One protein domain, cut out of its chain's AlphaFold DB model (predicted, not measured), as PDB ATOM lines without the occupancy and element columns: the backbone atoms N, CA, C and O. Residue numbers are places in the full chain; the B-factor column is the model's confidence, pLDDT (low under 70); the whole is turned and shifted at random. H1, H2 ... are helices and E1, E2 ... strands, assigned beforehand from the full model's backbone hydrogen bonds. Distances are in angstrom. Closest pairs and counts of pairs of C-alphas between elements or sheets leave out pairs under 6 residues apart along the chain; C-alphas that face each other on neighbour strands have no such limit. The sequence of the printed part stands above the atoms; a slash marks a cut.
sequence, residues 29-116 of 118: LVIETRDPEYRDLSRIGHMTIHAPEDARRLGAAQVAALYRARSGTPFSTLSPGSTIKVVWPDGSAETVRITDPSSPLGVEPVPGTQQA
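What this domain is: This is residues 29 to 116 of the 118 residues of an uncharacterized protein of Pseudoxanthomonas mexicana (UniProt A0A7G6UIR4). One long helix, H2, packs across one face of a small twisted sheet of four strands, and the short helix H1 sits off the sheet. Long loops join H1 to H2 and H2 to E2. The printed part has 88 residues, with E1, H1, H2, E2, E3 and E4 along the chain; the mixed sheet has the order E1, E2, E3, E4, with E1 and E2 parallel and the other neighbours antiparallel. The class is mixed, helices and strands, with 40 residues in named elements, under half. It is compact, radius of gyration of the C-alphas 11.6 A, spanning 31 by 28 by 19 A.

How they stand to each other: E1, residues 29 to 32, is parallel to E2, residues 83 to 87, at 21 degrees; N 85 and O 29 are 2.8 A apart, within hydrogen-bond range. H1, residues 36 to 39, is close to but not clearly touching H2, residues 53 to 70; their closest C-alphas, Tyr 38 and Val 63, are 7.0 A apart. E1, H1, H2 and E2 form a strand-helix-strand unit, parallel neighbour strands with helices between, its crossover right-handed. E2, E3, residues 93 to 98, and E4, residues 107 to 109, form a meander, each strand the antiparallel neighbour of the one before; N 86 and O 94 are 2.8 A apart, as are N 97 and O 108, within hydrogen-bond range. H2 is on the sheet at a height of 7.2 A, in two layers, helix on one face, and runs across the strands, at 82 degrees to E2 on the local plane. The closest C-alphas of H2 and E4, Arg 57 and Val 107, are 5.6 A apart. In H2 every O i to N i+4 pair is within hydrogen-bond range; H1 is too short for such a pair.

Where its parts are: E1 begins at C-alpha 29 (-8.761, 22.560, 104.585). H2 is 25.6 A long, E3 16.1 A and E2 13.1 A. E4 ends at C-alpha 109 (-6.183, 18.213, 118.133).

The domain as a whole: The C-alphas farthest apart, His 50 and Gly 72, are 33.1 A apart. The printed part has no cut. The links H1 to H2 and H2 to E2 are long. The model's pLDDT is under 70 at residues 42 to 43, 45 and 74 to 76.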
ATOM      1  N   LEU A  29      -9.424  21.274 104.773       77.50
ATOM      2  CA  LEU A  29      -8.761  22.560 104.585       77.50
ATOM      3  C   LEU A  29      -7.334  22.477 105.144       77.50
ATOM      4  O   LEU A  29      -7.166  22.193 106.329       77.50
ATOM      5  N   VAL A  30      -6.326  22.718 104.307       82.25
ATOM      6  CA  VAL A  30      -4.921  22.771 104.729       82.25
ATOM      7  C   VAL A  30      -4.513  24.229 104.879       82.25
ATOM      8  O   VAL A  30      -4.658  25.003 103.935       82.25
ATOM      9  N   ILE A  31      -4.016  24.599 106.056       81.81
ATOM     10  CA  ILE A  31      -3.489  25.933 106.334       81.81
ATOM     11  C   ILE A  31      -1.997  25.818 106.631       81.81
ATOM     12  O   ILE A  31      -1.603  25.197 107.621       81.81
ATOM     13  N   GLU A  32      -1.177  26.426 105.777       81.88
ATOM     14  CA  GLU A  32       0.270  26.496 105.949       81.88
ATOM     15  C   GLU A  32       0.628  27.735 106.771       81.88
ATOM     16  O   GLU A  32       0.485  28.875 106.332       81.88
ATOM     17  N   THR A  33       1.125  27.532 107.987       80.88
ATOM     18  CA  THR A  33       1.466  28.659 108.867       80.88
ATOM     19  C   THR A  33       2.760  29.380 108.484       80.88
ATOM     20  O   THR A  33       3.072  30.430 109.047       80.88
ATOM     21  N   ARG A  34       3.507  28.847 107.510       77.38
ATOM     22  CA  ARG A  34       4.674  29.510 106.913       77.38
ATOM     23  C   ARG A  34       4.296  30.645 105.972       77.38
ATOM     24  O   ARG A  34       5.151  31.491 105.696       77.38
ATOM     25  N   ASP A  35       3.055  30.668 105.487       79.75
ATOM     26  CA  ASP A  35       2.586  31.760 104.648       79.75
ATOM     27  C   ASP A  35       2.748  33.088 105.405       79.75
ATOM     28  O   ASP A  35       2.496  33.151 106.615       79.75
ATOM     29  N   PRO A  36       3.160  34.171 104.718       77.38
ATOM     30  CA  PRO A  36       3.453  35.458 105.355       77.38
ATOM     31  C   PRO A  36       2.264  35.995 106.162       77.38
ATOM     32  O   PRO A  36       2.439  36.733 107.122       77.38
ATOM     33  N   GLU A  37       1.057  35.563 105.808       78.75
ATOM     34  CA  GLU A  37      -0.195  35.887 106.478       78.75
ATOM     35  C   GLU A  37      -0.286  35.356 107.913       78.75
ATOM     36  O   GLU A  37      -0.871  36.024 108.765       78.75
ATOM     37  N   TYR A  38       0.280  34.178 108.179       79.75
ATOM     38  CA  TYR A  38       0.266  33.519 109.490       79.75
ATOM     39  C   TYR A  38       1.609  33.649 110.219       79.75
ATOM     40  O   TYR A  38       1.651  33.496 111.440       79.75
ATOM     41  N   ARG A  39       2.691  33.973 109.498       70.19
ATOM     42  CA  ARG A  39       4.056  34.083 110.037       70.19
ATOM     43  C   ARG A  39       4.198  35.145 111.132       70.19
ATOM     44  O   ARG A  39       4.986  34.959 112.055       70.19
ATOM     45  N   ASP A  40       3.427  36.228 111.043       71.06
ATOM     46  CA  ASP A  40       3.470  37.343 112.001       71.06
ATOM     47  C   ASP A  40       2.629  37.088 113.268       71.06
ATOM     48  O   ASP A  40       2.630  37.896 114.203       71.06
ATOM     49  N   LEU A  41       1.919  35.956 113.346       74.38
ATOM     50  CA  LEU A  41       1.208  35.571 114.560       74.38
ATOM     51  C   LEU A  41       2.226  35.170 115.637       74.38
ATOM     52  O   LEU A  41       2.915  34.154 115.541       74.38
ATOM     53  N   SER A  42       2.287  35.968 116.706       65.06
ATOM     54  CA  SER A  42       3.319  35.902 117.751       65.06
ATOM     55  C   SER A  42       3.464  34.547 118.454       65.06
ATOM     56  O   SER A  42       4.498  34.280 119.061       65.06
ATOM     57  N   ARG A  43       2.438  33.687 118.403       66.94
ATOM     58  CA  ARG A  43       2.441  32.349 119.023       66.94
ATOM     59  C   ARG A  43       2.765  31.222 118.048       66.94
ATOM     60  O   ARG A  43       2.877  30.079 118.474       66.94
ATOM     61  N   ILE A  44       2.884  31.525 116.759       72.12
ATOM     62  CA  ILE A  44       3.008  30.520 115.704       72.12
ATOM     63  C   ILE A  44       4.454  30.336 115.272       72.12
ATOM     64  O   ILE A  44       4.838  29.204 115.022       72.12
ATOM     65  N   GLY A  45       5.272  31.395 115.268       65.38
ATOM     66  CA  GLY A  45       6.630  31.387 114.698       65.38
ATOM     67  C   GLY A  45       7.598  30.297 115.195       65.38
ATOM     68  O   GLY A  45       8.577  30.016 114.511       65.38
ATOM     69  N   HIS A  46       7.321  29.651 116.335       70.06
ATOM     70  CA  HIS A  46       8.104  28.530 116.879       70.06
ATOM     71  C   HIS A  46       7.251  27.300 117.243       70.06
ATOM     72  O   HIS A  46       7.688  26.450 118.018       70.06
ATOM     73  N   MET A  47       6.018  27.215 116.738       81.56
ATOM     74  CA  MET A  47       5.124  26.100 117.042       81.56
ATOM     75  C   MET A  47       5.566  24.825 116.308       81.56
ATOM     76  O   MET A  47       6.066  24.878 115.187       81.56
ATOM     77  N   THR A  48       5.365  23.681 116.954       84.69
ATOM     78  CA  THR A  48       5.671  22.332 116.457       84.69
ATOM     79  C   THR A  48       4.681  21.342 117.069       84.69
ATOM     80  O   THR A  48       4.117  21.630 118.129       84.69
ATOM     81  N   ILE A  49       4.505  20.151 116.484       84.88
ATOM     82  CA  ILE A  49       3.714  19.060 117.092       84.88
ATOM     83  C   ILE A  49       4.215  18.640 118.482       84.88
ATOM     84  O   ILE A  49       3.444  18.087 119.265       84.88
ATOM     85  N   HIS A  50       5.486  18.895 118.804       84.94
ATOM     86  CA  HIS A  50       6.078  18.560 120.101       84.94
ATOM     87  C   HIS A  50       5.784  19.597 121.194       84.94
ATOM     88  O   HIS A  50       6.111  19.372 122.359       84.94
ATOM     89  N   ALA A  51       5.178  20.733 120.838       84.44
ATOM     90  CA  ALA A  51       4.811  21.757 121.799       84.44
ATOM     91  C   ALA A  51       3.689  21.259 122.735       84.44
ATOM     92  O   ALA A  51       2.902  20.379 122.354       84.44
ATOM     93  N   PRO A  52       3.574  21.837 123.950       87.00
ATOM     94  CA  PRO A  52       2.486  21.524 124.868       87.00
ATOM     95  C   PRO A  52       1.130  21.623 124.171       87.00
ATOM     96  O   PRO A  52       0.895  22.538 123.381       87.00
ATOM     97  N   GLU A  53       0.230  20.689 124.466       84.19
ATOM     98  CA  GLU A  53      -1.056  20.598 123.775       84.19
ATOM     99  C   GLU A  53      -1.866  21.898 123.870       84.19
ATOM    100  O   GLU A  53      -2.377  22.370 122.860       84.19
ATOM    101  N   ASP A  54      -1.897  22.541 125.040       84.62
ATOM    102  CA  ASP A  54      -2.578  23.827 125.231       84.62
ATOM    103  C   ASP A  54      -1.996  24.945 124.357       84.62
ATOM    104  O   ASP A  54      -2.732  25.788 123.844       84.62
ATOM    105  N   ALA A  55      -0.678  24.939 124.130       85.94
ATOM    106  CA  ALA A  55      -0.045  25.888 123.224       85.94
ATOM    107  C   ALA A  55      -0.507  25.635 121.784       85.94
ATOM    108  O   ALA A  55      -0.936  26.574 121.113       85.94
ATOM    109  N   ARG A  56      -0.511  24.371 121.340       87.12
ATOM    110  CA  ARG A  56      -0.978  23.968 120.001       87.12
ATOM    111  C   ARG A  56      -2.452  24.306 119.789       87.12
ATOM    112  O   ARG A  56      -2.795  24.868 118.752       87.12
ATOM    113  N   ARG A  57      -3.302  24.078 120.796       87.25
ATOM    114  CA  ARG A  57      -4.724  24.470 120.812       87.25
ATOM    115  C   ARG A  57      -4.900  25.975 120.613       87.25
ATOM    116  O   ARG A  57      -5.633  26.391 119.719       87.25
ATOM    117  N   LEU A  58      -4.177  26.790 121.385       86.88
ATOM    118  CA  LEU A  58      -4.214  28.251 121.262       86.88
ATOM    119  C   LEU A  58      -3.707  28.734 119.896       86.88
ATOM    120  O   LEU A  58      -4.319  29.611 119.289       86.88
ATOM    121  N   GLY A  59      -2.604  28.169 119.398       85.75
ATOM    122  CA  GLY A  59      -2.063  28.511 118.080       85.75
ATOM    123  C   GLY A  59      -3.036  28.153 116.961       85.75
ATOM    124  O   GLY A  59      -3.332  28.984 116.108       85.75
ATOM    125  N   ALA A  60      -3.613  26.956 117.009       87.06
ATOM    126  CA  ALA A  60      -4.596  26.498 116.037       87.06
ATOM    127  C   ALA A  60      -5.882  27.341 116.064       87.06
ATOM    128  O   ALA A  60      -6.439  27.650 115.010       87.06
ATOM    129  N   ALA A  61      -6.325  27.781 117.245       87.19
ATOM    130  CA  ALA A  61      -7.441  28.713 117.379       87.19
ATOM    131  C   ALA A  61      -7.139  30.077 116.740       87.19
ATOM    132  O   ALA A  61      -8.009  30.636 116.073       87.19
ATOM    133  N   GLN A  62      -5.910  30.591 116.868       86.81
ATOM    134  CA  GLN A  62      -5.491  31.823 116.187       86.81
ATOM    135  C   GLN A  62      -5.454  31.664 114.666       86.81
ATOM    136  O   GLN A  62      -5.955  32.536 113.957       86.81
ATOM    137  N   VAL A  63      -4.925  30.544 114.163       87.31
ATOM    138  CA  VAL A  63      -4.947  30.217 112.726       87.31
ATOM    139  C   VAL A  63      -6.384  30.176 112.212       87.31
ATOM    140  O   VAL A  63      -6.709  30.831 111.223       87.31
ATOM    141  N   ALA A  64      -7.268  29.459 112.910       86.12
ATOM    142  CA  ALA A  64      -8.677  29.353 112.548       86.12
ATOM    143  C   ALA A  64      -9.392  30.714 112.594       86.12
ATOM    144  O   ALA A  64     -10.197  31.015 111.712       86.12
ATOM    145  N   ALA A  65      -9.095  31.551 113.590       84.44
ATOM    146  CA  ALA A  65      -9.657  32.893 113.711       84.44
ATOM    147  C   ALA A  65      -9.190  33.815 112.577       84.44
ATOM    148  O   ALA A  65     -10.013  34.526 112.002       84.44
ATOM    149  N   LEU A  66      -7.904  33.775 112.212       85.56
ATOM    150  CA  LEU A  66      -7.381  34.561 111.096       85.56
ATOM    151  C   LEU A  66      -7.962  34.088 109.759       85.56
ATOM    152  O   LEU A  66      -8.381  34.917 108.952       85.56
ATOM    153  N   TYR A  67      -8.054  32.772 109.550       85.25
ATOM    154  CA  TYR A  67      -8.693  32.203 108.364       85.25
ATOM    155  C   TYR A  67     -10.158  32.646 108.251       85.25
ATOM    156  O   TYR A  67     -10.592  33.075 107.186       85.25
ATOM    157  N   ARG A  68     -10.910  32.627 109.361       81.62
ATOM    158  CA  ARG A  68     -12.280  33.161 109.414       81.62
ATOM    159  C   ARG A  68     -12.335  34.656 109.123       81.62
ATOM    160  O   ARG A  68     -13.174  35.079 108.346       81.62
ATOM    161  N   ALA A  69     -11.458  35.462 109.716       82.81
ATOM    162  CA  ALA A  69     -11.440  36.908 109.492       82.81
ATOM    163  C   ALA A  69     -11.152  37.276 108.026       82.81
ATOM    164  O   ALA A  69     -11.628  38.301 107.544       82.81
ATOM    165  N   ARG A  70     -10.381  36.438 107.322       80.88
ATOM    166  CA  ARG A  70     -10.078  36.596 105.892       80.88
ATOM    167  C   ARG A  70     -11.131  35.980 104.980       80.88
ATOM    168  O   ARG A  70     -11.203  36.350 103.809       80.88
ATOM    169  N   SER A  71     -11.938  35.050 105.478       76.25
ATOM    170  CA  SER A  71     -13.036  34.518 104.691       76.25
ATOM    171  C   SER A  71     -14.145  35.565 104.593       76.25
ATOM    172  O   SER A  71     -14.461  36.269 105.550       76.25
ATOM    173  N   GLY A  72     -14.789  35.667 103.428       72.25
ATOM    174  CA  GLY A  72     -15.925  36.579 103.241       72.25
ATOM    175  C   GLY A  72     -17.142  36.250 104.119       72.25
ATOM    176  O   GLY A  72     -18.130  36.979 104.099       72.25
ATOM    177  N   THR A  73     -17.091  35.153 104.882       72.50
ATOM    178  CA  THR A  73     -18.170  34.646 105.734       72.50
ATOM    179  C   THR A  73     -17.632  34.164 107.096       72.50
ATOM    180  O   THR A  73     -17.658  32.965 107.392       72.50
ATOM    181  N   PRO A  74     -17.147  35.070 107.966       62.56
ATOM    182  CA  PRO A  74     -16.356  34.736 109.161       62.56
ATOM    183  C   PRO A  74     -17.069  33.845 110.188       62.56
ATOM    184  O   PRO A  74     -16.413  33.119 110.930       62.56
ATOM    185  N   PHE A  75     -18.405  33.877 110.229       61.12
ATOM    186  CA  PHE A  75     -19.207  33.120 111.200       61.12
ATOM    187  C   PHE A  75     -19.691  31.754 110.693       61.12
ATOM    188  O   PHE A  75     -20.046  30.903 111.503       61.12
ATOM    189  N   SER A  76     -19.723  31.532 109.375       65.12
ATOM    190  CA  SER A  76     -20.114  30.241 108.780       65.12
ATOM    191  C   SER A  76     -18.919  29.429 108.288       65.12
ATOM    192  O   SER A  76     -19.012  28.217 108.110       65.12
ATOM    193  N   THR A  77     -17.780  30.087 108.091       70.12
ATOM    194  CA  THR A  77     -16.521  29.416 107.784       70.12
ATOM    195  C   THR A  77     -16.021  28.752 109.055       70.12
ATOM    196  O   THR A  77     -16.003  29.396 110.101       70.12
ATOM    197  N   LEU A  78     -15.581  27.492 108.972       78.81
ATOM    198  CA  LEU A  78     -15.026  26.785 110.128       78.81
ATOM    199  C   LEU A  78     -16.029  26.643 111.295       78.81
ATOM    200  O   LEU A  78     -15.726  26.979 112.441       78.81
ATOM    201  N   SER A  79     -17.229  26.143 110.981       79.75
ATOM    202  CA  SER A  79     -18.283  25.819 111.951       79.75
ATOM    203  C   SER A  79     -17.831  24.789 113.002       79.75
ATOM    204  O   SER A  79     -16.910  24.008 112.742       79.75
ATOM    205  N   PRO A  80     -18.498  24.714 114.170       83.69
ATOM    206  CA  PRO A  80     -18.282  23.621 115.115       83.69
ATOM    207  C   PRO A  80     -18.381  22.251 114.421       83.69
ATOM    208  O   PRO A  80     -19.291  22.008 113.632       83.69
ATOM    209  N   GLY A  81     -17.433  21.361 114.700       83.75
ATOM    210  CA  GLY A  81     -17.290  20.052 114.065       83.75
ATOM    211  C   GLY A  81     -16.398  20.035 112.820       83.75
ATOM    212  O   GLY A  81     -15.964  18.955 112.423       83.75
ATOM    213  N   SER A  82     -16.067  21.189 112.231       83.81
ATOM    214  CA  SER A  82     -15.146  21.257 111.093       83.81
ATOM    215  C   SER A  82     -13.726  20.854 111.493       83.81
ATOM    216  O   SER A  82     -13.252  21.190 112.581       83.81
ATOM    217  N   THR A  83     -13.035  20.167 110.586       87.25
ATOM    218  CA  THR A  83     -11.626  19.799 110.727       87.25
ATOM    219  C   THR A  83     -10.759  20.610 109.773       87.25
ATOM    220  O   THR A  83     -11.116  20.835 108.615       87.25
ATOM    221  N   ILE A  84      -9.604  21.045 110.263       87.62
ATOM    222  CA  ILE A  84      -8.572  21.708 109.465       87.62
ATOM    223  C   ILE A  84      -7.237  21.025 109.725       87.62
ATOM    224  O   ILE A  84      -6.955  20.616 110.851       87.62
ATOM    225  N   LYS A  85      -6.415  20.903 108.691       89.06
ATOM    226  CA  LYS A  85      -5.025  20.478 108.808       89.06
ATOM    227  C   LYS A  85      -4.162  21.726 108.920       89.06
ATOM    228  O   LYS A  85      -4.117  22.527 107.991       89.06
ATOM    229  N   VAL A  86      -3.486  21.889 110.045       88.50
ATOM    230  CA  VAL A  86      -2.539  22.980 110.273       88.50
ATOM    231  C   VAL A  86      -1.142  22.430 110.029       88.50
ATOM    232  O   VAL A  86      -0.772  21.417 110.620       88.50
ATOM    233  N   VAL A  87      -0.381  23.074 109.150       90.19
ATOM    234  CA  VAL A  87       1.051  22.808 108.979       90.19
ATOM    235  C   VAL A  87       1.804  23.891 109.733       90.19
ATOM    236  O   VAL A  87       1.647  25.074 109.433       90.19
ATOM    237  N   TRP A  88       2.559  23.493 110.750       89.81
ATOM    238  CA  TRP A  88       3.358  24.354 111.613       89.81
ATOM    239  C   TRP A  88       4.629  24.852 110.902       89.81
ATOM    240  O   TRP A  88       5.030  24.277 109.886       89.81
ATOM    241  N   PRO A  89       5.313  25.897 111.408       83.69
ATOM    242  CA  PRO A  89       6.461  26.462 110.697       83.69
ATOM    243  C   PRO A  89       7.652  25.513 110.556       83.69
ATOM    244  O   PRO A  89       8.411  25.619 109.589       83.69
ATOM    245  N   ASP A  90       7.797  24.560 111.476       84.19
ATOM    246  CA  ASP A  90       8.798  23.494 111.395       84.19
ATOM    247  C   ASP A  90       8.490  22.459 110.296       84.19
ATOM    248  O   ASP A  90       9.357  21.663 109.955       84.19
ATOM    249  N   GLY A  91       7.295  22.495 109.698       83.25
ATOM    250  CA  GLY A  91       6.827  21.551 108.681       83.25
ATOM    251  C   GLY A  91       6.079  20.353 109.227       83.25
ATOM    252  O   GLY A  91       5.568  19.553 108.443       83.25
ATOM    253  N   SER A  92       5.997  20.224 110.550       87.19
ATOM    254  CA  SER A  92       5.103  19.260 111.166       87.19
ATOM    255  C   SER A  92       3.657  19.669 110.914       87.19
ATOM    256  O   SER A  92       3.345  20.845 110.740       87.19
ATOM    257  N   ALA A  93       2.753  18.700 110.859       89.44
ATOM    258  CA  ALA A  93       1.352  18.980 110.595       89.44
ATOM    259  C   ALA A  93       0.455  18.226 111.559       89.44
ATOM    260  O   ALA A  93       0.778  17.124 111.997       89.44
ATOM    261  N   GLU A  94      -0.705  18.789 111.854       90.31
ATOM    262  CA  GLU A  94      -1.734  18.089 112.608       90.31
ATOM    263  C   GLU A  94      -3.132  18.497 112.173       90.31
ATOM    264  O   GLU A  94      -3.361  19.610 111.695       90.31
ATOM    265  N   THR A  95      -4.082  17.586 112.347       90.56
ATOM    266  CA  THR A  95      -5.492  17.897 112.142       90.56
ATOM    267  C   THR A  95      -6.085  18.362 113.457       90.56
ATOM    268  O   THR A  95      -5.965  17.688 114.479       90.56
ATOM    269  N   VAL A  96      -6.780  19.489 113.428       90.12
ATOM    270  CA  VAL A  96      -7.525  20.011 114.569       90.12
ATOM    271  C   VAL A  96      -9.000  20.118 114.215       90.12
ATOM    272  O   VAL A  96      -9.375  20.403 113.075       90.12
ATOM    273  N   ARG A  97      -9.848  19.876 115.205       90.12
ATOM    274  CA  ARG A  97     -11.296  19.996 115.115       90.12
ATOM    275  C   ARG A  97     -11.746  21.214 115.894       90.12
ATOM    276  O   ARG A  97     -11.316  21.442 117.020       90.12
ATOM    277  N   ILE A  98     -12.650  21.978 115.307       87.31
ATOM    278  CA  ILE A  98     -13.201  23.174 115.933       87.31
ATOM    279  C   ILE A  98     -14.379  22.746 116.792       87.31
ATOM    280  O   ILE A  98     -15.340  22.176 116.286       87.31
ATOM    281  N   THR A  99     -14.296  22.976 118.094       87.12
ATOM    282  CA  THR A  99     -15.356  22.658 119.057       87.12
ATOM    283  C   THR A  99     -16.189  23.895 119.368       87.12
ATOM    284  O   THR A  99     -17.414  23.820 119.344       87.12
ATOM    285  N   ASP A 100     -15.536  25.042 119.561       83.75
ATOM    286  CA  ASP A 100     -16.181  26.331 119.806       83.75
ATOM    287  C   ASP A 100     -15.409  27.475 119.113       83.75
ATOM    288  O   ASP A 100     -14.344  27.889 119.569       83.75
ATOM    289  N   PRO A 101     -15.947  28.039 118.019       76.75
ATOM    290  CA  PRO A 101     -15.317  29.136 117.291       76.75
ATOM    291  C   PRO A 101     -15.086  30.411 118.109       76.75
ATOM    292  O   PRO A 101     -14.236  31.217 117.713       76.75
ATOM    293  N   SER A 102     -15.855  30.614 119.183       77.62
ATOM    294  CA  SER A 102     -15.811  31.805 120.037       77.62
ATOM    295  C   SER A 102     -14.823  31.679 121.200       77.62
ATOM    296  O   SER A 102     -14.422  32.690 121.779       77.62
ATOM    297  N   SER A 103     -14.385  30.456 121.509       78.38
ATOM    298  CA  SER A 103     -13.458  30.175 122.601       78.38
ATOM    299  C   SER A 103     -12.006  30.106 122.109       78.38
ATOM    300  O   SER A 103     -11.719  29.404 121.136       78.38
ATOM    301  N   PRO A 104     -11.041  30.737 122.811       70.88
ATOM    302  CA  PRO A 104      -9.611  30.605 122.507       70.88
ATOM    303  C   PRO A 104      -9.087  29.165 122.583       70.88
ATOM    304  O   PRO A 104      -8.065  28.854 121.979       70.88
ATOM    305  N   LEU A 105      -9.768  28.296 123.335       77.75
ATOM    306  CA  LEU A 105      -9.444  26.873 123.488       77.75
ATOM    307  C   LEU A 105     -10.473  25.968 122.799       77.75
ATOM    308  O   LEU A 105     -10.452  24.754 122.983       77.75
ATOM    309  N   GLY A 106     -11.374  26.539 121.998       82.12
ATOM    310  CA  GLY A 106     -12.405  25.805 121.269       82.12
ATOM    311  C   GLY A 106     -11.883  25.098 120.020       82.12
ATOM    312  O   GLY A 106     -12.587  24.995 119.014       82.12
ATOM    313  N   VAL A 107     -10.635  24.640 120.064       86.19
ATOM    314  CA  VAL A 107      -9.983  23.847 119.028       86.19
ATOM    315  C   VAL A 107      -9.280  22.687 119.710       86.19
ATOM    316  O   VAL A 107      -8.546  22.878 120.675       86.19
ATOM    317  N   GLU A 108      -9.510  21.484 119.205       88.94
ATOM    318  CA  GLU A 108      -9.011  20.243 119.781       88.94
ATOM    319  C   GLU A 108      -8.216  19.460 118.726       88.94
ATOM    320  O   GLU A 108      -8.752  19.175 117.650       88.94
ATOM    321  N   PRO A 109      -6.948  19.103 118.991       86.81
ATOM    322  CA  PRO A 109      -6.183  18.213 118.133       86.81
ATOM    323  C   PRO A 109      -6.880  16.868 117.976       86.81
ATOM    324  O   PRO A 109      -7.339  16.282 118.951       86.81
ATOM    325  N   VAL A 110      -6.921  16.345 116.755       87.12
ATOM    326  CA  VAL A 110      -7.384  14.981 116.502       87.12
ATOM    327  C   VAL A 110      -6.214  14.032 116.798       87.12
ATOM    328  O   VAL A 110      -5.193  14.092 116.097       87.12
ATOM    329  N   PRO A 111      -6.301  13.168 117.827       84.06
ATOM    330  CA  PRO A 111      -5.200  12.278 118.186       84.06
ATOM    331  C   PRO A 111      -4.834  11.336 117.033       84.06
ATOM    332  O   PRO A 111      -5.711  10.840 116.327       84.06
ATOM    333  N   GLY A 112      -3.538  11.091 116.832       83.88
ATOM    334  CA  GLY A 112      -3.035  10.183 115.794       83.88
ATOM    335  C   GLY A 112      -2.932  10.799 114.395       83.88
ATOM    336  O   GLY A 112      -2.547  10.108 113.457       83.88
ATOM    337  N   THR A 113      -3.244  12.089 114.244       85.81
ATOM    338  CA  THR A 113      -3.081  12.828 112.977       85.81
ATOM    339  C   THR A 113      -1.798  13.658 112.919       85.81
ATOM    340  O   THR A 113      -1.553  14.341 111.927       85.81
ATOM    341  N   GLN A 114      -0.984  13.609 113.979       87.25
ATOM    342  CA  GLN A 114       0.284  14.324 114.059       87.25
ATOM    343  C   GLN A 114       1.282  13.705 113.080       87.25
ATOM    344  O   GLN A 114       1.637  12.531 113.179       87.25
ATOM    345  N   GLN A 115       1.743  14.516 112.139       86.75
ATOM    346  CA  GLN A 115       2.717  14.146 111.130       86.75
ATOM    347  C   GLN A 115       4.019  14.899 111.404       86.75
ATOM    348  O   GLN A 115       4.018  16.120 111.573       86.75
ATOM    349  N   ALA A 116       5.127  14.160 111.443       83.62
ATOM    350  CA  ALA A 116       6.460  14.739 111.557       83.62
ATOM    351  C   ALA A 116       6.787  15.632 110.339       83.62
ATOM    352  O   ALA A 116       6.181  15.439 109.274       83.62
TER     353      ALA A 116